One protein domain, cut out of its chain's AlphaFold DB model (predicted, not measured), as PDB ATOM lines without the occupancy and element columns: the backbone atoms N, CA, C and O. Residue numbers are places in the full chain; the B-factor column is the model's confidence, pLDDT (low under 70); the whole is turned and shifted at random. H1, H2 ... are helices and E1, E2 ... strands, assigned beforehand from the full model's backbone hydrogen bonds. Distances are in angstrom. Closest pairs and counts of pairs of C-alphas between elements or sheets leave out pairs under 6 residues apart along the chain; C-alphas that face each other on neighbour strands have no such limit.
ATOM      1  N   TYR A 556      -7.897  23.547  10.931       81.00
ATOM      2  CA  TYR A 556      -8.682  24.769  11.095       81.00
ATOM      3  C   TYR A 556      -7.814  25.843  11.749       81.00
ATOM      4  O   TYR A 556      -6.977  25.523  12.597       81.00
ATOM      5  N   THR A 557      -8.001  27.107  11.370       80.69
ATOM      6  CA  THR A 557      -7.220  28.225  11.918       80.69
ATOM      7  C   THR A 557      -8.101  29.156  12.734       80.69
ATOM      8  O   THR A 557      -8.978  29.828  12.189       80.69
ATOM      9  N   LEU A 558      -7.829  29.222  14.035       83.62
ATOM     10  CA  LEU A 558      -8.422  30.185  14.953       83.62
ATOM     11  C   LEU A 558      -7.534  31.427  14.994       83.62
ATOM     12  O   LEU A 558      -6.349  31.316  15.301       83.62
ATOM     13  N   GLN A 559      -8.078  32.596  14.683       82.62
ATOM     14  CA  GLN A 559      -7.373  33.867  14.779       82.62
ATOM     15  C   GLN A 559      -7.877  34.645  15.993       82.62
ATOM     16  O   GLN A 559      -9.021  35.088  16.010       82.62
ATOM     17  N   LEU A 560      -6.997  34.824  16.977       80.88
ATOM     18  CA  LEU A 560      -7.299  35.529  18.223       80.88
ATOM     19  C   LEU A 560      -7.044  37.029  18.079       80.88
ATOM     20  O   LEU A 560      -7.955  37.831  18.255       80.88
ATOM     21  N   HIS A 561      -5.831  37.397  17.666       77.19
ATOM     22  CA  HIS A 561      -5.443  38.785  17.419       77.19
ATOM     23  C   HIS A 561      -5.214  39.045  15.924       77.19
ATOM     24  O   HIS A 561      -4.796  38.150  15.187       77.19
ATOM     25  N   PRO A 562      -5.489  40.249  15.403       76.44
ATOM     26  CA  PRO A 562      -5.052  40.646  14.072       76.44
ATOM     27  C   PRO A 562      -3.536  40.871  14.031       76.44
ATOM     28  O   PRO A 562      -2.944  41.423  14.957       76.44
ATOM     29  N   LYS A 563      -2.905  40.493  12.911       71.31
ATOM     30  CA  LYS A 563      -1.447  40.595  12.727       71.31
ATOM     31  C   LYS A 563      -0.918  42.019  12.945       71.31
ATOM     32  O   LYS A 563       0.166  42.180  13.486       71.31
ATOM     33  N   GLY A 564      -1.696  43.045  12.588       74.12
ATOM     34  CA  GLY A 564      -1.311  44.453  12.757       74.12
ATOM     35  C   GLY A 564      -1.112  44.904  14.212       74.12
ATOM     36  O   GLY A 564      -0.359  45.850  14.448       74.12
ATOM     37  N   GLN A 565      -1.725  44.215  15.183       77.69
ATOM     38  CA  GLN A 565      -1.617  44.529  16.616       77.69
ATOM     39  C   GLN A 565      -0.399  43.877  17.294       77.69
ATOM     40  O   GLN A 565      -0.094  44.191  18.447       77.69
ATOM     41  N   LEU A 566       0.310  42.990  16.590       77.19
ATOM     42  CA  LEU A 566       1.418  42.206  17.127       77.19
ATOM     43  C   LEU A 566       2.737  42.570  16.436       77.19
ATOM     44  O   LEU A 566       2.799  42.740  15.220       77.19
ATOM     45  N   SER A 567       3.812  42.628  17.216       76.88
ATOM     46  CA  SER A 567       5.186  42.572  16.730       76.88
ATOM     47  C   SER A 567       5.605  41.104  16.626       76.88
ATOM     48  O   SER A 567       5.778  40.411  17.635       76.88
ATOM     49  N   MET A 568       5.692  40.595  15.394       72.19
ATOM     50  CA  MET A 568       6.031  39.200  15.099       72.19
ATOM     51  C   MET A 568       7.403  39.126  14.425       72.19
ATOM     52  O   MET A 568       7.580  39.676  13.341       72.19
ATOM     53  N   LYS A 569       8.352  38.393  15.019       63.28
ATOM     54  CA  LYS A 569       9.632  38.080  14.363       63.28
ATOM     55  C   LYS A 569       9.429  36.948  13.349       63.28
ATOM     56  O   LYS A 569       8.895  35.892  13.697       63.28
ATOM     57  N   LEU A 570       9.826  37.179  12.098       59.88
ATOM     58  CA  LEU A 570       9.883  36.146  11.061       59.88
ATOM     59  C   LEU A 570      11.176  35.344  11.232       59.88
ATOM     60  O   LEU A 570      12.234  35.934  11.433       59.88
ATOM     61  N   LYS A 571      11.109  34.011  11.156       58.41
ATOM     62  CA  LYS A 571      12.332  33.199  11.066       58.41
ATOM     63  C   LYS A 571      12.916  33.300   9.642       58.41
ATOM     64  O   LYS A 571      12.144  33.117   8.698       58.41
ATOM     65  N   ALA A 581       4.823  28.676   8.312       47.53
ATOM     66  CA  ALA A 581       5.973  28.162   9.075       47.53
ATOM     67  C   ALA A 581       6.960  29.270   9.501       47.53
ATOM     68  O   ALA A 581       7.877  29.026  10.283       47.53
ATOM     69  N   ARG A 582       6.763  30.499   9.003       54.34
ATOM     70  CA  ARG A 582       7.661  31.644   9.237       54.34
ATOM     71  C   ARG A 582       7.388  32.377  10.555       54.34
ATOM     72  O   ARG A 582       8.197  33.202  10.971       54.34
ATOM     73  N   HIS A 583       6.262  32.092  11.210       60.81
ATOM     74  CA  HIS A 583       5.846  32.719  12.464       60.81
ATOM     75  C   HIS A 583       6.220  31.825  13.657       60.81
ATOM     76  O   HIS A 583       5.768  30.685  13.745       60.81
ATOM     77  N   GLY A 584       7.072  32.328  14.555       62.56
ATOM     78  CA  GLY A 584       7.552  31.576  15.719       62.56
ATOM     79  C   GLY A 584       6.440  31.152  16.691       62.56
ATOM     80  O   GLY A 584       5.391  31.793  16.787       62.56
ATOM     81  N   GLY A 585       6.683  30.056  17.417       69.50
ATOM     82  CA  GLY A 585       5.881  29.671  18.583       69.50
ATOM     83  C   GLY A 585       6.128  30.596  19.788       69.50
ATOM     84  O   GLY A 585       6.999  31.467  19.712       69.50
ATOM     85  N   PRO A 586       5.391  30.419  20.899       70.94
ATOM     86  CA  PRO A 586       5.658  31.151  22.128       70.94
ATOM     87  C   PRO A 586       7.085  30.860  22.622       70.94
ATOM     88  O   PRO A 586       7.545  29.716  22.508       70.94
ATOM     89  N   PRO A 587       7.807  31.878  23.121       66.94
ATOM     90  CA  PRO A 587       9.145  31.699  23.673       66.94
ATOM     91  C   PRO A 587       9.082  30.864  24.959       66.94
ATOM     92  O   PRO A 587       8.135  30.978  25.726       66.94
ATOM     93  N   LYS A 588      10.089  30.019  25.207       64.38
ATOM     94  CA  LYS A 588      10.168  29.236  26.451       64.38
ATOM     95  C   LYS A 588      10.357  30.189  27.644       64.38
ATOM     96  O   LYS A 588      11.238  31.041  27.588       64.38
ATOM     97  N   GLY A 589       9.570  30.033  28.713       66.56
ATOM     98  CA  GLY A 589       9.730  30.793  29.962       66.56
ATOM     99  C   GLY A 589       8.465  31.539  30.402       66.56
ATOM    100  O   GLY A 589       7.357  31.024  30.256       66.56
ATOM    101  N   LYS A 590       8.638  32.753  30.952       61.69
ATOM    102  CA  LYS A 590       7.584  33.567  31.605       61.69
ATOM    103  C   LYS A 590       6.393  33.920  30.696       61.69
ATOM    104  O   LYS A 590       5.293  34.133  31.187       61.69
ATOM    105  N   ASP A 591       6.602  33.919  29.381       63.72
ATOM    106  CA  ASP A 591       5.588  34.217  28.358       63.72
ATOM    107  C   ASP A 591       4.767  32.977  27.921       63.72
ATOM    108  O   ASP A 591       3.930  33.060  27.017       63.72
ATOM    109  N   GLY A 592       4.971  31.821  28.568       69.94
ATOM    110  CA  GLY A 592       4.184  30.594  28.396       69.94
ATOM    111  C   GLY A 592       4.732  29.604  27.359       69.94
ATOM    112  O   GLY A 592       5.740  29.826  26.704       69.94
ATOM    113  N   SER A 593       4.067  28.457  27.204       80.62
ATOM    114  CA  SER A 593       4.434  27.398  26.247       80.62
ATOM    115  C   SER A 593       3.298  27.092  25.264       80.62
ATOM    116  O   SER A 593       2.170  27.542  25.461       80.62
ATOM    117  N   GLN A 594       3.562  26.272  24.235       80.69
ATOM    118  CA  GLN A 594       2.513  25.724  23.352       80.69
ATOM    119  C   GLN A 594       1.359  25.130  24.170       80.69
ATOM    120  O   GLN A 594       0.204  25.467  23.935       80.69
ATOM    121  N   SER A 595       1.689  24.326  25.186       80.06
ATOM    122  CA  SER A 595       0.719  23.681  26.075       80.06
ATOM    123  C   SER A 595      -0.034  24.679  26.955       80.06
ATOM    124  O   SER A 595      -1.215  24.483  27.222       80.06
ATOM    125  N   THR A 596       0.629  25.746  27.409       82.62
ATOM    126  CA  THR A 596       0.010  26.789  28.243       82.62
ATOM    127  C   THR A 596      -1.042  27.551  27.443       82.62
ATOM    128  O   THR A 596      -2.184  27.685  27.878       82.62
ATOM    129  N   TRP A 597      -0.682  27.990  26.235       82.50
ATOM    130  CA  TRP A 597      -1.576  28.752  25.365       82.50
ATOM    131  C   TRP A 597      -2.648  27.879  24.704       82.50
ATOM    132  O   TRP A 597      -3.738  28.370  24.425       82.50
ATOM    133  N   SER A 598      -2.396  26.583  24.510       83.19
ATOM    134  CA  SER A 598      -3.408  25.625  24.054       83.19
ATOM    135  C   SER A 598      -4.262  25.041  25.187       83.19
ATOM    136  O   SER A 598      -5.046  24.138  24.917       83.19
ATOM    137  N   LYS A 599      -4.048  25.438  26.451       85.75
ATOM    138  CA  LYS A 599      -4.722  24.872  27.639       85.75
ATOM    139  C   LYS A 599      -4.662  23.338  27.717       85.75
ATOM    140  O   LYS A 599      -5.644  22.664  27.993       85.75
ATOM    141  N   GLY A 600      -3.487  22.775  27.435       80.94
ATOM    142  CA  GLY A 600      -3.233  21.329  27.493       80.94
ATOM    143  C   GLY A 600      -3.620  20.544  26.235       80.94
ATOM    144  O   GLY A 600      -3.123  19.434  26.054       80.94
ATOM    145  N   LEU A 601      -4.397  21.130  25.311       84.62
ATOM    146  CA  LEU A 601      -4.799  20.460  24.065       84.62
ATOM    147  C   LEU A 601      -3.618  20.002  23.206       84.62
ATOM    148  O   LEU A 601      -3.691  18.941  22.598       84.62
ATOM    149  N   TYR A 602      -2.535  20.785  23.147       85.31
ATOM    150  CA  TYR A 602      -1.385  20.491  22.295       85.31
ATOM    151  C   TYR A 602      -0.806  19.098  22.559       85.31
ATOM    152  O   TYR A 602      -0.670  18.326  21.619       85.31
ATOM    153  N   LYS A 603      -0.520  18.767  23.826       84.56
ATOM    154  CA  LYS A 603       0.098  17.485  24.197       84.56
ATOM    155  C   LYS A 603      -0.806  16.305  23.839       84.56
ATOM    156  O   LYS A 603      -0.376  15.397  23.142       84.56
ATOM    157  N   LEU A 604      -2.079  16.380  24.236       85.94
ATOM    158  CA  LEU A 604      -3.058  15.319  23.982       85.94
ATOM    159  C   LEU A 604      -3.278  15.078  22.481       85.94
ATOM    160  O   LEU A 604      -3.377  13.935  22.042       85.94
ATOM    161  N   LEU A 605      -3.344  16.150  21.685       85.56
ATOM    162  CA  LEU A 605      -3.531  16.049  20.239       85.56
ATOM    163  C   LEU A 605      -2.281  15.526  19.526       85.56
ATOM    164  O   LEU A 605      -2.420  14.768  18.570       85.56
ATOM    165  N   ASP A 606      -1.085  15.936  19.952       84.31
ATOM    166  CA  ASP A 606       0.173  15.478  19.356       84.31
ATOM    167  C   ASP A 606       0.379  13.975  19.609       84.31
ATOM    168  O   ASP A 606       0.597  13.216  18.663       84.31
ATOM    169  N   GLU A 607       0.153  13.523  20.847       85.81
ATOM    170  CA  GLU A 607       0.219  12.106  21.220       85.81
ATOM    171  C   GLU A 607      -0.808  11.242  20.470       85.81
ATOM    172  O   GLU A 607      -0.467  10.161  19.979       85.81
ATOM    173  N   ASP A 608      -2.067  11.684  20.347       83.44
ATOM    174  CA  ASP A 608      -3.089  10.897  19.640       83.44
ATOM    175  C   ASP A 608      -2.816  10.842  18.126       83.44
ATOM    176  O   ASP A 608      -2.982   9.803  17.481       83.44
ATOM    177  N   ILE A 609      -2.311  11.934  17.538       84.31
ATOM    178  CA  ILE A 609      -1.882  11.960  16.132       84.31
ATOM    179  C   ILE A 609      -0.717  11.003  15.895       84.31
ATOM    180  O   ILE A 609      -0.728  10.269  14.901       84.31
ATOM    181  N   GLU A 610       0.269  10.981  16.789       84.94
ATOM    182  CA  GLU A 610       1.403  10.070  16.695       84.94
ATOM    183  C   GLU A 610       0.960   8.609  16.819       84.94
ATOM    184  O   GLU A 610       1.301   7.797  15.956       84.94
ATOM    185  N   LYS A 611       0.101   8.282  17.793       85.00
ATOM    186  CA  LYS A 611      -0.486   6.938  17.945       85.00
ATOM    187  C   LYS A 611      -1.270   6.511  16.704       85.00
ATOM    188  O   LYS A 611      -1.129   5.379  16.234       85.00
ATOM    189  N   MET A 612      -2.077   7.404  16.128       79.81
ATOM    190  CA  MET A 612      -2.824   7.124  14.899       79.81
ATOM    191  C   MET A 612      -1.909   6.914  13.687       79.81
ATOM    192  O   MET A 612      -2.165   6.023  12.871       79.81
ATOM    193  N   ASN A 613      -0.842   7.704  13.561       82.12
ATOM    194  CA  ASN A 613       0.156   7.528  12.509       82.12
ATOM    195  C   ASN A 613       0.948   6.227  12.699       82.12
ATOM    196  O   ASN A 613       1.138   5.501  11.727       82.12
ATOM    197  N   ALA A 614       1.327   5.873  13.927       82.81
ATOM    198  CA  ALA A 614       1.999   4.615  14.242       82.81
ATOM    199  C   ALA A 614       1.134   3.397  13.877       82.81
ATOM    200  O   ALA A 614       1.605   2.495  13.184       82.81
ATOM    201  N   LYS A 615      -0.158   3.401  14.246       79.94
ATOM    202  CA  LYS A 615      -1.121   2.364  13.826       79.94
ATOM    203  C   LYS A 615      -1.251   2.288  12.302       79.94
ATOM    204  O   LYS A 615      -1.286   1.202  11.734       79.94
ATOM    205  N   HIS A 616      -1.280   3.433  11.621       75.19
ATOM    206  CA  HIS A 616      -1.362   3.466  10.162       75.19
ATOM    207  C   HIS A 616      -0.102   2.912   9.479       75.19
ATOM    208  O   HIS A 616      -0.226   2.176   8.502       75.19
ATOM    209  N   ARG A 617       1.092   3.240   9.991       77.25
ATOM    210  CA  ARG A 617       2.374   2.735   9.472       77.25
ATOM    211  C   ARG A 617       2.484   1.212   9.595       77.25
ATOM    212  O   ARG A 617       3.061   0.595   8.712       77.25
ATOM    213  N   LYS A 618       1.903   0.608  10.641       71.00
ATOM    214  CA  LYS A 618       1.853  -0.859  10.800       71.00
ATOM    215  C   LYS A 618       0.963  -1.548   9.755       71.00
ATOM    216  O   LYS A 618       1.280  -2.647   9.326       71.00
ATOM    217  N   ASN A 619      -0.108  -0.891   9.302       62.59
ATOM    218  CA  ASN A 619      -1.125  -1.498   8.432       62.59
ATOM    219  C   ASN A 619      -0.891  -1.300   6.918       62.59
ATOM    220  O   ASN A 619      -1.716  -1.744   6.121       62.59
ATOM    221  N   LYS A 620       0.175  -0.612   6.477       56.84
ATOM    222  CA  LYS A 620       0.437  -0.354   5.043       56.84
ATOM    223  C   LYS A 620       1.913  -0.486   4.665       56.84
ATOM    224  O   LYS A 620       2.781  -0.013   5.383       56.84
ATOM    225  N   LYS A 621       2.176  -0.979   3.442       56.06
ATOM    226  CA  LYS A 621       3.516  -1.046   2.807       56.06
ATOM    227  C   LYS A 621       4.199   0.324   2.601       56.06
ATOM    228  O   LYS A 621       5.380   0.379   2.283       56.06
ATOM    229  N   THR A 622       3.489   1.441   2.780       55.38
ATOM    230  CA  THR A 622       4.031   2.806   2.659       55.38
ATOM    231  C   THR A 622       4.324   3.413   4.034       55.38
ATOM    232  O   THR A 622       3.396   3.608   4.819       55.38
ATOM    233  N   ARG A 623       5.576   3.822   4.291       59.38
ATOM    234  CA  ARG A 623       6.042   4.448   5.554       59.38
ATOM    235  C   ARG A 623       5.538   5.887   5.813       59.38
ATOM    236  O   ARG A 623       5.975   6.522   6.770       59.38
ATOM    237  N   ASN A 624       4.623   6.414   5.000       67.94
ATOM    238  CA  ASN A 624       4.198   7.815   5.074       67.94
ATOM    239  C   ASN A 624       3.080   8.054   6.105       67.94
ATOM    240  O   ASN A 624       2.130   7.275   6.222       67.94
ATOM    241  N   ASP A 625       3.164   9.190   6.806       69.00
ATOM    242  CA  ASP A 625       2.163   9.623   7.786       69.00
ATOM    243  C   ASP A 625       0.838  10.011   7.123       69.00
ATOM    244  O   ASP A 625       0.786  10.863   6.230       69.00
ATOM    245  N   LYS A 626      -0.263   9.413   7.595       71.69
ATOM    246  CA  LYS A 626      -1.622   9.717   7.119       71.69
ATOM    247  C   LYS A 626      -2.137  11.041   7.683       71.69
ATOM    248  O   LYS A 626      -2.817  11.792   6.980       71.69
ATOM    249  N   PHE A 627      -1.830  11.330   8.943       74.56
ATOM    250  CA  PHE A 627      -2.261  12.525   9.664       74.56
ATOM    251  C   PHE A 627      -1.111  13.539   9.768       74.56
ATOM    252  O   PHE A 627       0.044  13.136   9.907       74.56
ATOM    253  N   PRO A 628      -1.384  14.856   9.679       70.50
ATOM    254  CA  PRO A 628      -0.337  15.873   9.801       70.50
ATOM    255  C   PRO A 628       0.282  15.869  11.202       70.50
ATOM    256  O   PRO A 628      -0.456  15.906  12.179       70.50
ATOM    257  N   LYS A 629       1.613  15.923  11.303       74.06
ATOM    258  CA  LYS A 629       2.284  16.239  12.575       74.06
ATOM    259  C   LYS A 629       1.867  17.639  13.049       74.06
ATOM    260  O   LYS A 629       1.736  18.538  12.213       74.06
ATOM    261  N   MET A 630       1.662  17.831  14.355       70.75
ATOM    262  CA  MET A 630       1.185  19.113  14.895       70.75
ATOM    263  C   MET A 630       2.233  20.222  14.775       70.75
ATOM    264  O   MET A 630       1.895  21.340  14.383       70.75
ATOM    265  N   GLY A 631       3.503  19.921  15.068       75.00
ATOM    266  CA  GLY A 631       4.591  20.899  15.018       75.00
ATOM    267  C   GLY A 631       4.299  22.125  15.893       75.00
ATOM    268  O   GLY A 631       4.333  22.051  17.111       75.00
ATOM    269  N   ILE A 632       4.003  23.273  15.275       74.38
ATOM    270  CA  ILE A 632       3.637  24.515  15.979       74.38
ATOM    271  C   ILE A 632       2.118  24.715  15.893       74.38
ATOM    272  O   ILE A 632       1.594  25.066  14.829       74.38
ATOM    273  N   MET A 633       1.425  24.539  17.024       80.69
ATOM    274  CA  MET A 633      -0.027  24.727  17.143       80.69
ATOM    275  C   MET A 633      -0.404  26.196  17.346       80.69
ATOM    276  O   MET A 633      -1.274  26.712  16.649       80.69
ATOM    277  N   VAL A 634       0.266  26.877  18.271       84.31
ATOM    278  CA  VAL A 634       0.074  28.288  18.609       84.31
ATOM    279  C   VAL A 634       1.218  29.100  18.009       84.31
ATOM    280  O   VAL A 634       2.393  28.820  18.245       84.31
ATOM    281  N   SER A 635       0.871  30.132  17.250       82.81
ATOM    282  CA  SER A 635       1.800  31.126  16.703       82.81
ATOM    283  C   SER A 635       1.386  32.510  17.183       82.81
ATOM    284  O   SER A 635       0.190  32.783  17.292       82.81
ATOM    285  N   GLY A 636       2.343  33.383  17.485       80.31
ATOM    286  CA  GLY A 636       2.054  34.674  18.112       80.31
ATOM    287  C   GLY A 636       3.250  35.613  18.162       80.31
ATOM    288  O   GLY A 636       4.301  35.337  17.583       80.31
ATOM    289  N   GLY A 637       3.062  36.749  18.821       81.38
ATOM    290  CA  GLY A 637       4.060  37.807  18.945       81.38
ATOM    291  C   GLY A 637       3.771  38.695  20.147       81.38
ATOM    292  O   GLY A 637       2.821  38.448  20.886       81.38
ATOM    293  N   LYS A 638       4.579  39.734  20.352       81.81
ATOM    294  CA  LYS A 638       4.336  40.694  21.436       81.81
ATOM    295  C   LYS A 638       3.275  41.702  21.011       81.81
ATOM    296  O   LYS A 638       3.357  42.243  19.911       81.81
ATOM    297  N   LEU A 639       2.279  41.960  21.850       76.75
ATOM    298  CA  LEU A 639       1.309  43.033  21.620       76.75
ATOM    299  C   LEU A 639       2.029  44.376  21.603       76.75
ATOM    300  O   LEU A 639       2.777  44.680  22.525       76.75
ATOM    301  N   LYS A 640       1.769  45.200  20.584       80.38
ATOM    302  CA  LYS A 640       2.415  46.517  20.460       80.38
ATOM    303  C   LYS A 640       2.118  47.441  21.647       80.38
ATOM    304  O   LYS A 640       2.981  48.210  22.030       80.38
ATOM    305  N   LYS A 641       0.917  47.337  22.232       76.56
ATOM    306  CA  LYS A 641       0.479  48.175  23.361       76.56
ATOM    307  C   LYS A 641       1.054  47.739  24.711       76.56
ATOM    308  O   LYS A 641       1.503  48.570  25.479       76.56
ATOM    309  N   THR A 642       1.020  46.443  25.013       74.88
ATOM    310  CA  THR A 642       1.366  45.932  26.355       74.88
ATOM    311  C   THR A 642       2.743  45.279  26.419       74.88
ATOM    312  O   THR A 642       3.176  44.880  27.494       74.88
ATOM    313  N   ASN A 643       3.406  45.091  25.274       78.44
ATOM    314  CA  ASN A 643       4.665  44.360  25.107       78.44
ATOM    315  C   ASN A 643       4.656  42.904  25.638       78.44
ATOM    316  O   ASN A 643       5.687  42.231  25.646       78.44
ATOM    317  N   LYS A 644       3.488  42.382  26.042       81.06
ATOM    318  CA  LYS A 644       3.285  40.996  26.487       81.06
ATOM    319  C   LYS A 644       3.044  40.083  25.292       81.06
ATOM    320  O   LYS A 644       2.454  40.502  24.292       81.06
ATOM    321  N   TRP A 645       3.488  38.831  25.381       82.25
ATOM    322  CA  TRP A 645       3.245  37.857  24.319       82.25
ATOM    323  C   TRP A 645       1.755  37.503  24.223       82.25
ATOM    324  O   TRP A 645       1.088  37.283  25.235       82.25
ATOM    325  N   ALA A 646       1.233  37.437  23.001       81.25
ATOM    326  CA  ALA A 646      -0.137  37.036  22.731       81.25
ATOM    327  C   ALA A 646      -0.242  36.154  21.474       81.25
ATOM    328  O   ALA A 646       0.493  36.348  20.493       81.25
ATOM    329  N   PRO A 647      -1.187  35.198  21.467       83.06
ATOM    330  CA  PRO A 647      -1.411  34.316  20.336       83.06
ATOM    331  C   PRO A 647      -2.040  35.069  19.155       83.06
ATOM    332  O   PRO A 647      -3.059  35.744  19.274       83.06
ATOM    333  N   TYR A 648      -1.448  34.899  17.978       82.69
ATOM    334  CA  TYR A 648      -1.995  35.343  16.700       82.69
ATOM    335  C   TYR A 648      -2.967  34.300  16.139       82.69
ATOM    336  O   TYR A 648      -4.145  34.583  15.915       82.69
ATOM    337  N   ARG A 649      -2.459  33.078  15.924       82.00
ATOM    338  CA  ARG A 649      -3.204  31.956  15.341       82.00
ATOM    339  C   ARG A 649      -2.989  30.672  16.126       82.00
ATOM    340  O   ARG A 649      -1.849  30.340  16.456       82.00
ATOM    341  N   ILE A 650      -4.071  29.923  16.316       85.44
ATOM    342  CA  ILE A 650      -4.078  28.565  16.867       85.44
ATOM    343  C   ILE A 650      -4.597  27.602  15.797       85.44
ATOM    344  O   ILE A 650      -5.639  27.839  15.186       85.44
ATOM    345  N   LYS A 651      -3.856  26.522  15.542       85.19
ATOM    346  CA  LYS A 651      -4.204  25.482  14.568       85.19
ATOM    347  C   LYS A 651      -4.893  24.315  15.268       85.19
ATOM    348  O   LYS A 651      -4.356  23.778  16.228       85.19
ATOM    349  N   LEU A 652      -6.041  23.881  14.755       85.88
ATOM    350  CA  LEU A 652      -6.755  22.697  15.243       85.88
ATOM    351  C   LEU A 652      -6.810  21.613  14.160       85.88
ATOM    352  O   LEU A 652      -7.182  21.916  13.028       85.88
ATOM    353  N   PRO A 653      -6.453  20.349  14.439       84.19
ATOM    354  CA  PRO A 653      -6.414  19.305  13.419       84.19
ATOM    355  C   PRO A 653      -7.825  18.876  12.995       84.19
ATOM    356  O   PRO A 653      -8.649  18.485  13.823       84.19
ATOM    357  N   LYS A 654      -8.095  18.853  11.680       82.12
ATOM    358  CA  LYS A 654      -9.403  18.415  11.143       82.12
ATOM    359  C   LYS A 654      -9.716  16.936  11.426       82.12
ATOM    360  O   LYS A 654     -10.839  16.487  11.194       82.12
ATOM    361  N   SER A 655      -8.743  16.151  11.896       80.00
ATOM    362  CA  SER A 655      -8.974  14.783  12.367       80.00
ATOM    363  C   SER A 655      -9.845  14.752  13.625       80.00
ATOM    364  O   SER A 655     -10.753  13.926  13.668       80.00
ATOM    365  N   HIS A 656      -9.637  15.680  14.565       81.69
ATOM    366  CA  HIS A 656     -10.299  15.710  15.879       81.69
ATOM    367  C   HIS A 656     -11.451  16.709  15.961       81.69
ATOM    368  O   HIS A 656     -12.382  16.502  16.730       81.69
ATOM    369  N   PHE A 657     -11.421  17.763  15.146       86.38
ATOM    370  CA  PHE A 657     -12.410  18.839  15.193       86.38
ATOM    371  C   PHE A 657     -13.320  18.836  13.967       86.38
ATOM    372  O   PHE A 657     -12.933  18.393  12.881       86.38
ATOM    373  N   THR A 658     -14.534  19.350  14.134       84.94
ATOM    374  CA  THR A 658     -15.528  19.543  13.075       84.94
ATOM    375  C   THR A 658     -16.215  20.898  13.214       84.94
ATOM    376  O   THR A 658     -16.135  21.539  14.260       84.94
ATOM    377  N   VAL A 659     -16.870  21.343  12.146       82.62
ATOM    378  CA  VAL A 659     -17.676  22.566  12.139       82.62
ATOM    379  C   VAL A 659     -19.138  22.156  12.253       82.62
ATOM    380  O   VAL A 659     -19.634  21.430  11.398       82.62
ATOM    381  N   GLY A 660     -19.804  22.594  13.318       78.19
ATOM    382  CA  GLY A 660     -21.237  22.409  13.534       78.19
ATOM    383  C   GLY A 660     -22.003  23.701  13.263       78.19
ATOM    384  O   GLY A 660     -21.463  24.797  13.434       78.19
ATOM    385  N   ARG A 661     -23.262  23.586  12.838       77.44
ATOM    386  CA  ARG A 661     -24.175  24.726  12.706       77.44
ATOM    387  C   ARG A 661     -25.062  24.787  13.946       77.44
ATOM    388  O   ARG A 661     -25.641  23.781  14.333       77.44
ATOM    389  N   THR A 662     -25.124  25.953  14.576       73.19
ATOM    390  CA  THR A 662     -26.079  26.220  15.663       73.19
ATOM    391  C   THR A 662     -27.489  26.444  15.105       73.19
ATOM    392  O   THR A 662     -27.599  26.767  13.918       73.19
ATOM    393  N   PRO A 663     -28.551  26.328  15.929       68.19
ATOM    394  CA  PRO A 663     -29.921  26.654  15.515       68.19
ATOM    395  C   PRO A 663     -30.046  28.064  14.918       68.19
ATOM    396  O   PRO A 663     -30.731  28.263  13.926       68.19
ATOM    397  N   GLU A 664     -29.261  29.017  15.427       67.94
ATOM    398  CA  GLU A 664     -29.149  30.395  14.921       67.94
ATOM    399  C   GLU A 664     -28.447  30.513  13.549       67.94
ATOM    400  O   GLU A 664     -28.084  31.600  13.105       67.94
ATOM    401  N   GLY A 665     -28.116  29.397  12.899       70.44
ATOM    402  CA  GLY A 665     -27.435  29.366  11.609       70.44
ATOM    403  C   GLY A 665     -25.927  29.643  11.658       70.44
ATOM    404  O   GLY A 665     -25.260  29.478  10.634       70.44
ATOM    405  N   THR A 666     -25.368  29.988  12.823       75.19
ATOM    406  CA  THR A 666     -23.946  30.329  12.994       75.19
ATOM    407  C   THR A 666     -23.072  29.070  13.011       75.19
ATOM    408  O   THR A 666     -23.356  28.119  13.745       75.19
ATOM    409  N   GLN A 667     -21.985  29.062  12.232       79.44
ATOM    410  CA  GLN A 667     -21.029  27.949  12.190       79.44
ATOM    411  C   GLN A 667     -19.964  28.077  13.287       79.44
ATOM    412  O   GLN A 667     -19.207  29.053  13.317       79.44
ATOM    413  N   ARG A 668     -19.890  27.067  14.162       81.94
ATOM    414  CA  ARG A 668     -18.966  26.980  15.303       81.94
ATOM    415  C   ARG A 668     -18.069  25.751  15.185       81.94
ATOM    416  O   ARG A 668     -18.443  24.754  14.571       81.94
ATOM    417  N   ILE A 669     -16.879  25.819  15.773       85.12
ATOM    418  CA  ILE A 669     -15.963  24.675  15.843       85.12
ATOM    419  C   ILE A 669     -16.223  23.855  17.108       85.12
ATOM    420  O   ILE A 669     -16.435  24.415  18.181       85.12
ATOM    421  N   GLY A 670     -16.194  22.531  16.981       84.69
ATOM    422  CA  GLY A 670     -16.388  21.604  18.091       84.69
ATOM    423  C   GLY A 670     -15.572  20.327  17.932       84.69
ATOM    424  O   GLY A 670     -15.050  20.023  16.853       84.69
ATOM    425  N   LEU A 671     -15.445  19.582  19.028       86.19
ATOM    426  CA  LEU A 671     -14.788  18.280  19.044       86.19
ATOM    427  C   LEU A 671     -15.689  17.231  18.376       86.19
ATOM    428  O   LEU A 671     -16.907  17.247  18.546       86.19
ATOM    429  N   LYS A 672     -15.111  16.314  17.598       84.62
ATOM    430  CA  LYS A 672     -15.879  15.200  17.032       84.62
ATOM    431  C   LYS A 672     -16.234  14.196  18.122       84.62
ATOM    432  O   LYS A 672     -15.347  13.756  18.849       84.62
ATOM    433  N   ALA A 673     -17.491  13.758  18.147       78.06
ATOM    434  CA  ALA A 673     -17.991  12.793  19.128       78.06
ATOM    435  C   ALA A 673     -17.136  11.512  19.194       78.06
ATOM    436  O   ALA A 673     -16.734  11.083  20.267       78.06
ATOM    437  N   ASN A 674     -16.734  10.961  18.043       78.00
ATOM    438  CA  ASN A 674     -15.919   9.740  17.965       78.00
ATOM    439  C   ASN A 674     -14.444   9.905  18.386       78.00
ATOM    440  O   ASN A 674     -13.675   8.945  18.334       78.00
ATOM    441  N   LYS A 675     -14.020  11.123  18.728       79.38
ATOM    442  CA  LYS A 675     -12.666  11.450  19.190       79.38
ATOM    443  C   LYS A 675     -12.662  12.107  20.570       79.38
ATOM    444  O   LYS A 675     -11.598  12.474  21.054       79.38
ATOM    445  N   ALA A 676     -13.825  12.237  21.202       77.06
ATOM    446  CA  ALA A 676     -14.008  12.913  22.476       77.06
ATOM    447  C   ALA A 676     -13.653  12.005  23.664       77.06
ATOM    448  O   ALA A 676     -14.527  11.481  24.346       77.06
ATOM    449  N   THR A 677     -12.357  11.802  23.921       83.81
ATOM    450  CA  THR A 677     -11.921  11.168  25.177       83.81
ATOM    451  C   THR A 677     -12.195  12.105  26.360       83.81
ATOM    452  O   THR A 677     -12.103  13.321  26.183       83.81
ATOM    453  N   PRO A 678     -12.469  11.603  27.582       85.19
ATOM    454  CA  PRO A 678     -12.751  12.461  28.740       85.19
ATOM    455  C   PRO A 678     -11.673  13.528  28.987       85.19
ATOM    456  O   PRO A 678     -11.981  14.693  29.239       85.19
ATOM    457  N   ALA A 679     -10.400  13.156  28.818       84.44
ATOM    458  CA  ALA A 679      -9.270  14.074  28.928       84.44
ATOM    459  C   ALA A 679      -9.277  15.162  27.837       84.44
ATOM    460  O   ALA A 679      -9.031  16.331  28.133       84.44
ATOM    461  N   LEU A 680      -9.582  14.800  26.584       85.44
ATOM    462  CA  LEU A 680      -9.631  15.754  25.476       85.44
ATOM    463  C   LEU A 680     -10.854  16.675  25.569       85.44
ATOM    464  O   LEU A 680     -10.737  17.860  25.272       85.44
ATOM    465  N   THR A 681     -11.993  16.160  26.031       85.88
ATOM    466  CA  THR A 681     -13.206  16.946  26.289       85.88
ATOM    467  C   THR A 681     -12.964  17.976  27.387       85.88
ATOM    468  O   THR A 681     -13.253  19.152  27.179       85.88
ATOM    469  N   LYS A 682     -12.340  17.580  28.505       87.88
ATOM    470  CA  LYS A 682     -11.974  18.505  29.588       87.88
ATOM    471  C   LYS A 682     -10.969  19.564  29.126       87.88
ATOM    472  O   LYS A 682     -11.117  20.743  29.430       87.88
ATOM    473  N   ALA A 683      -9.960  19.170  28.346       85.88
ATOM    474  CA  ALA A 683      -9.006  20.119  27.772       85.88
ATOM    475  C   ALA A 683      -9.667  21.083  26.768       85.88
ATOM    476  O   ALA A 683      -9.283  22.249  26.688       85.88
ATOM    477  N   TRP A 684     -10.669  20.616  26.016       88.06
ATOM    478  CA  TRP A 684     -11.446  21.455  25.106       88.06
ATOM    479  C   TRP A 684     -12.335  22.448  25.858       88.06
ATOM    480  O   TRP A 684     -12.339  23.617  25.489       88.06
ATOM    481  N   GLN A 685     -12.992  22.022  26.939       85.88
ATOM    482  CA  GLN A 685     -13.758  22.903  27.830       85.88
ATOM    483  C   GLN A 685     -12.869  24.006  28.416       85.88
ATOM    484  O   GLN A 685     -13.125  25.181  28.186       85.88
ATOM    485  N   ASN A 686     -11.725  23.646  29.009       86.56
ATOM    486  CA  ASN A 686     -10.762  24.626  29.528       86.56
ATOM    487  C   ASN A 686     -10.288  25.629  28.460       86.56
ATOM    488  O   ASN A 686      -9.952  26.777  28.759       86.56
ATOM    489  N   PHE A 687     -10.198  25.190  27.201       87.62
ATOM    490  CA  PHE A 687      -9.839  26.053  26.083       87.62
ATOM    491  C   PHE A 687     -10.975  27.012  25.704       87.62
ATOM    492  O   PHE A 687     -10.713  28.196  25.478       87.62
ATOM    493  N   THR A 688     -12.217  26.529  25.639       85.56
ATOM    494  CA  THR A 688     -13.388  27.364  25.346       85.56
ATOM    495  C   THR A 688     -13.723  28.317  26.488       85.56
ATOM    496  O   THR A 688     -14.117  29.442  26.209       85.56
ATOM    497  N   ASP A 689     -13.476  27.946  27.743       84.06
ATOM    498  CA  ASP A 689     -13.682  28.828  28.899       84.06
ATOM    499  C   ASP A 689     -12.694  30.004  28.881       84.06
ATOM    500  O   ASP A 689     -13.032  31.156  29.172       84.06
ATOM    501  N   GLU A 690     -11.453  29.742  28.462       83.62
ATOM    502  CA  GLU A 690     -10.443  30.786  28.334       83.62
ATOM    503  C   GLU A 690     -10.716  31.714  27.142       83.62
ATOM    504  O   GLU A 690     -10.681  32.934  27.296       83.62
ATOM    505  N   TYR A 691     -10.923  31.170  25.940       81.69
ATOM    506  CA  TYR A 691     -10.951  31.971  24.705       81.69
ATOM    507  C   TYR A 691     -12.350  32.292  24.183       81.69
ATOM    508  O   TYR A 691     -12.490  33.162  23.320       81.69
ATOM    509  N   GLY A 692     -13.371  31.628  24.710       83.38
ATOM    510  CA  GLY A 692     -14.742  31.721  24.243       83.38
ATOM    511  C   GLY A 692     -15.020  30.837  23.031       83.38
ATOM    512  O   GLY A 692     -14.182  30.060  22.559       83.38
ATOM    513  N   MET A 693     -16.227  30.988  22.495       82.25
ATOM    514  CA  MET A 693     -16.657  30.271  21.300       82.25
ATOM    515  C   MET A 693     -16.163  30.974  20.040       82.25
ATOM    516  O   MET A 693     -16.194  32.200  19.929       82.25
ATOM    517  N   PHE A 694     -15.747  30.190  19.047       82.56
ATOM    518  CA  PHE A 694     -15.262  30.722  17.779       82.56
ATOM    519  C   PHE A 694     -16.300  30.585  16.666       82.56
ATOM    520  O   PHE A 694     -16.858  29.508  16.444       82.56
ATOM    521  N   VAL A 695     -16.492  31.671  15.922       82.12
ATOM    522  CA  VAL A 695     -17.420  31.771  14.793       82.12
ATOM    523  C   VAL A 695     -16.642  31.812  13.485       82.12
ATOM    524  O   VAL A 695     -15.617  32.496  13.376       82.12
ATOM    525  N   ARG A 696     -17.128  31.083  12.477       79.69
ATOM    526  CA  ARG A 696     -16.532  31.095  11.138       79.69
ATOM    527  C   ARG A 696     -16.702  32.468  10.486       79.69
ATOM    528  O   ARG A 696     -17.814  32.975  10.368       79.69
ATOM    529  N   LYS A 697     -15.592  33.043  10.026       70.56
ATOM    530  CA  LYS A 697     -15.550  34.229   9.165       70.56
ATOM    531  C   LYS A 697     -14.501  34.014   8.088       70.56
ATOM    532  O   LYS A 697     -13.317  34.283   8.303       70.56
ATOM    533  N   ASP A 698     -14.949  33.511   6.946       60.81
ATOM    534  CA  ASP A 698     -14.071  33.286   5.808       60.81
ATOM    535  C   ASP A 698     -13.593  34.617   5.213       60.81
ATOM    536  O   ASP A 698     -14.259  35.648   5.283       60.81
ATOM    537  N   THR A 699     -12.397  34.591   4.631       54.97
ATOM    538  CA  THR A 699     -11.832  35.708   3.861       54.97
ATOM    539  C   THR A 699     -11.267  35.157   2.561       54.97
ATOM    540  O   THR A 699     -10.797  34.020   2.559       54.97
ATOM    541  N   LYS A 700     -11.239  35.959   1.483       43.69
ATOM    542  CA  LYS A 700     -10.717  35.549   0.158       43.69
ATOM    543  C   LYS A 700      -9.312  34.911   0.216       43.69
ATOM    544  O   LYS A 700      -8.964  34.123  -0.651       43.69
ATOM    545  N   SER A 701      -8.512  35.227   1.241       44.72
ATOM    546  CA  SER A 701      -7.136  34.741   1.421       44.72
ATOM    547  C   SER A 701      -6.956  33.637   2.473       44.72
ATOM    548  O   SER A 701      -5.869  33.069   2.573       44.72
ATOM    549  N   THR A 702      -7.964  33.347   3.308       55.19
ATOM    550  CA  THR A 702      -7.876  32.322   4.366       55.19
ATOM    551  C   THR A 702      -9.216  31.601   4.517       55.19
ATOM    552  O   THR A 702     -10.125  32.093   5.189       55.19
ATOM    553  N   GLU A 703      -9.323  30.433   3.885       52.84
ATOM    554  CA  GLU A 703     -10.460  29.515   4.004       52.84
ATOM    555  C   GLU A 703     -10.465  28.842   5.392       52.84
ATOM    556  O   GLU A 703      -9.405  28.466   5.901       52.84
ATOM    557  N   PHE A 704     -11.640  28.677   6.017       65.19
ATOM    558  CA  PHE A 704     -11.805  28.127   7.375       65.19
ATOM    559  C   PHE A 704     -11.141  28.953   8.487       65.19
ATOM    560  O   PHE A 704     -10.541  28.416   9.431       65.19
ATOM    561  N   ARG A 705     -11.262  30.278   8.383       70.06
ATOM    562  CA  ARG A 705     -10.856  31.203   9.439       70.06
ATOM    563  C   ARG A 705     -11.968  31.334  10.478       70.06
ATOM    564  O   ARG A 705     -13.122  31.606  10.159       70.06
ATOM    565  N   PHE A 706     -11.585  31.196  11.739       77.44
ATOM    566  CA  PHE A 706     -12.465  31.337  12.890       77.44
ATOM    567  C   PHE A 706     -11.985  32.478  13.778       77.44
ATOM    568  O   PHE A 706     -10.784  32.612  14.006       77.44
ATOM    569  N   ILE A 707     -12.905  33.294  14.281       81.06
ATOM    570  CA  ILE A 707     -12.606  34.387  15.214       81.06
ATOM    571  C   ILE A 707     -13.451  34.241  16.486       81.06
ATOM    572  O   ILE A 707     -14.540  33.669  16.399       81.06
ATOM    573  N   PRO A 708     -12.992  34.740  17.647       79.56
ATOM    574  CA  PRO A 708     -13.809  34.772  18.856       79.56
ATOM    575  C   PRO A 708     -15.151  35.468  18.608       79.56
ATOM    576  O   PRO A 708     -15.215  36.485  17.907       79.56
ATOM    577  N   SER A 709     -16.224  34.912  19.167       77.38
ATOM    578  CA  SER A 709     -17.555  35.511  19.119       77.38
ATOM    579  C   SER A 709     -17.550  36.864  19.828       77.38
ATOM    580  O   SER A 709     -16.927  37.042  20.874       77.38
ATOM    581  N   LYS A 710     -18.263  37.838  19.256       71.62
ATOM    582  CA  LYS A 710     -18.461  39.147  19.894       71.62
ATOM    583  C   LYS A 710     -19.600  39.131  20.920       71.62
ATOM    584  O   LYS A 710     -19.684  40.073  21.702       71.62
ATOM    585  N   LYS A 711     -20.455  38.100  20.932       74.81
ATOM    586  CA  LYS A 711     -21.591  37.991  21.862       74.81
ATOM    587  C   LYS A 711     -21.081  37.837  23.297       74.81
ATOM    588  O   LYS A 711     -20.200  37.018  23.530       74.81
ATOM    589  N   ALA A 712     -21.644  38.590  24.244       64.12
ATOM    590  CA  ALA A 712     -21.200  38.584  25.642       64.12
ATOM    591  C   ALA A 712     -21.232  37.177  26.273       64.12
ATOM    592  O   ALA A 712     -20.271  36.793  26.928       64.12
ATOM    593  N   ALA A 713     -22.272  36.388  25.977       67.69
ATOM    594  CA  ALA A 713     -22.430  35.012  26.455       67.69
ATOM    595  C   ALA A 713     -21.392  34.015  25.899       67.69
ATOM    596  O   ALA A 713     -21.207  32.941  26.457       67.69
ATOM    597  N   ASP A 714     -20.710  34.358  24.804       71.62
ATOM    598  CA  ASP A 714     -19.733  33.492  24.137       71.62
ATOM    599  C   ASP A 714     -18.275  33.949  24.374       71.62
ATOM    600  O   ASP A 714     -17.351  33.369  23.795       71.62
ATOM    601  N   GLN A 715     -18.050  35.021  25.148       72.88
ATOM    602  CA  GLN A 715     -16.716  35.584  25.397       72.88
ATOM    603  C   GLN A 715     -16.004  34.851  26.537       72.88
ATOM    604  O   GLN A 715     -16.513  34.784  27.650       72.88
ATOM    605  N   GLY A 716     -14.784  34.375  26.280       75.69
ATOM    606  CA  GLY A 716     -13.947  33.744  27.303       75.69
ATOM    607  C   GLY A 716     -13.173  34.737  28.174       75.69
ATOM    608  O   GLY A 716     -12.982  35.910  27.818       75.69
ATOM    609  N   ALA A 717     -12.659  34.240  29.300       78.44
ATOM    610  CA  ALA A 717     -11.948  35.023  30.315       78.44
ATOM    611  C   ALA A 717     -10.731  35.802  29.765       78.44
ATOM    612  O   ALA A 717     -10.417  36.905  30.220       78.44
ATOM    613  N   TYR A 718     -10.047  35.272  28.748       78.00
ATOM    614  CA  TYR A 718      -8.913  35.932  28.099       78.00
ATOM    615  C   TYR A 718      -9.319  37.221  27.379       78.00
ATOM    616  O   TYR A 718      -8.617  38.229  27.478       78.00
ATOM    617  N   PHE A 719     -10.456  37.220  26.678       70.75
ATOM    618  CA  PHE A 719     -10.917  38.396  25.941       70.75
ATOM    619  C   PHE A 719     -11.282  39.540  26.894       70.75
ATOM    620  O   PHE A 719     -10.927  40.694  26.645       70.75
ATOM    621  N   GLN A 720     -11.906  39.207  28.027       69.62
ATOM    622  CA  GLN A 720     -12.231  40.170  29.079       69.62
ATOM    623  C   GLN A 720     -10.964  40.804  29.676       69.62
ATOM    624  O   GLN A 720     -10.865  42.032  29.726       69.62
ATOM    625  N   ARG A 721      -9.944  39.996  30.015       76.69
ATOM    626  CA  ARG A 721      -8.652  40.496  30.524       76.69
ATOM    627  C   ARG A 721      -7.938  41.406  29.525       76.69
ATOM    628  O   ARG A 721      -7.428  42.456  29.906       76.69
ATOM    629  N   VAL A 722      -7.902  41.034  28.244       68.62
ATOM    630  CA  VAL A 722      -7.226  41.847  27.219       68.62
ATOM    631  C   VAL A 722      -7.976  43.153  26.951       68.62
ATOM    632  O   VAL A 722      -7.334  44.189  26.795       68.62
ATOM    633  N   ARG A 723      -9.316  43.155  26.952       61.19
ATOM    634  CA  ARG A 723     -10.113  44.384  26.793       61.19
ATOM    635  C   ARG A 723      -9.918  45.349  27.964       61.19
ATOM    636  O   ARG A 723      -9.798  46.547  27.733       61.19
ATOM    637  N   GLN A 724      -9.842  44.840  29.196       61.12
ATOM    638  CA  GLN A 724      -9.519  45.652  30.377       61.12
ATOM    639  C   GLN A 724      -8.105  46.251  30.291       61.12
ATOM    640  O   GLN A 724      -7.920  47.423  30.591       61.12
ATOM    641  N   GLN A 725      -7.125  45.482  29.804       61.03
ATOM    642  CA  GLN A 725      -5.741  45.943  29.616       61.03
ATOM    643  C   GLN A 725      -5.538  46.899  28.429       61.03
ATOM    644  O   GLN A 725      -4.476  47.494  28.332       61.03
ATOM    645  N   GLN A 726      -6.496  47.000  27.504       56.09
ATOM    646  CA  GLN A 726      -6.441  47.924  26.359       56.09
ATOM    647  C   GLN A 726      -7.227  49.226  26.579       56.09
ATOM    648  O   GLN A 726      -7.115  50.126  25.746       56.09
ATOM    649  N   LYS A 727      -8.070  49.277  27.623       52.00
ATOM    650  CA  LYS A 727      -8.813  50.471  28.064       52.00
ATOM    651  C   LYS A 727      -8.036  51.323  29.076       52.00
ATOM    652  O   LYS A 727      -8.389  52.481  29.254       52.00
ATOM    653  N   ARG A 728      -7.050  50.726  29.746       41.19
ATOM    654  CA  ARG A 728      -5.967  51.429  30.441       41.19
ATOM    655  C   ARG A 728      -4.866  51.722  29.434       41.19
ATOM    656  O   ARG A 728      -4.196  52.752  29.617       41.19
TER     657      ARG A 728
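What this domain is: This is residues 556 to 571 and 581 to 728 of the 728 residues of an uncharacterized protein of bacterium (UniProt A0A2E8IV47). A strongly twisted five-stranded sheet makes the core, and the short hairpin E4 and E5 crosses it in a small sandwich, two sheets only partly face to face. The long helix H2 reaches away from this core with the loop after it, H3 packs on the beginning of H2, and H4 follows H3 end to end towards the opposite end of the longest axis. The printed part has 164 residues, with four named helices and seven named strands in the order E1 H1 H2 E2 E3 E4 E5 H3 E6 E7 H4. The large sheet runs E2 E3 E1 E7 E6 and is mixed; the class is mixed, helices and strands. The whole is compact, with a radius of gyration of the C-alphas of 16.7 A and spans of 59 by 43 by 34 A.

Where its parts are: E1, residues 556 to 559, begins at C-alpha 556 (-8.682, 24.769, 11.095). H1 holds residues 594 to 597, and H2 residues 601 to 618, 26.0 A long from C-alpha 601 (-4.799, 20.460, 24.065). E2 is residues 634 to 639, and E3 residues 645 to 653, 23.6 A, which bends by 54 degrees at residue 648. E4 is residues 657 to 661, E5 residues 667 to 671, and H3 residues 678 to 691, 20.0 A. E6 is residues 694 to 696, E7 residues 705 to 708, and H4 residues 717 to 727, 15.9 A, ending at C-alpha 727 (-8.813, 50.471, 28.064).

How they stand to each other: E2 and E3 form an antiparallel hairpin, with N 635 and O 649 at 2.8 A. E3 and E1 are antiparallel, with N 558 and O 650 at 2.8 A. E1 and E7 are parallel, with N 559 and O 706 at 2.8 A. The hairpin E6 and E7 has N 695 and O 707 at 2.8 A. The strands of the hairpin E4 and E5, with N 658 and O 670 at 2.8 A, stand at 78 degrees to those of the large sheet; the closest C-alphas of E5 and E6, Arg 668 and Val 695, are 5.1 A apart. H1 and H2 only graze the large sheet, and they touch only at the corner, with C-alphas 595 and 602 closest at 5.4 A. H2 touches H3 with residues 601 to 604 alone, at a steep tilt of 41 degrees, opposite ways; C-alphas 601 and 683 are closest, 5.6 A. H3 and H4 touch only at their ends, C-alphas 690 and 717 being closest at 4.9 A. In H2, H3 and H4 every O i to N i+4 pair is within hydrogen-bond range; H1 is too short for one.

The domain as a whole: The C-alphas farthest apart, of Lys 621 and Arg 728, are 60.1 A apart. Residues 572 to 580 are not printed, with 8.4 A between C-alphas 571 and 581. The link H2 to E2, 15 residues, is long. Mean pLDDT of the printed part is 75.4; 40 residues are under 70, among them 619 to 625, 698 to 704 and 722 to 728.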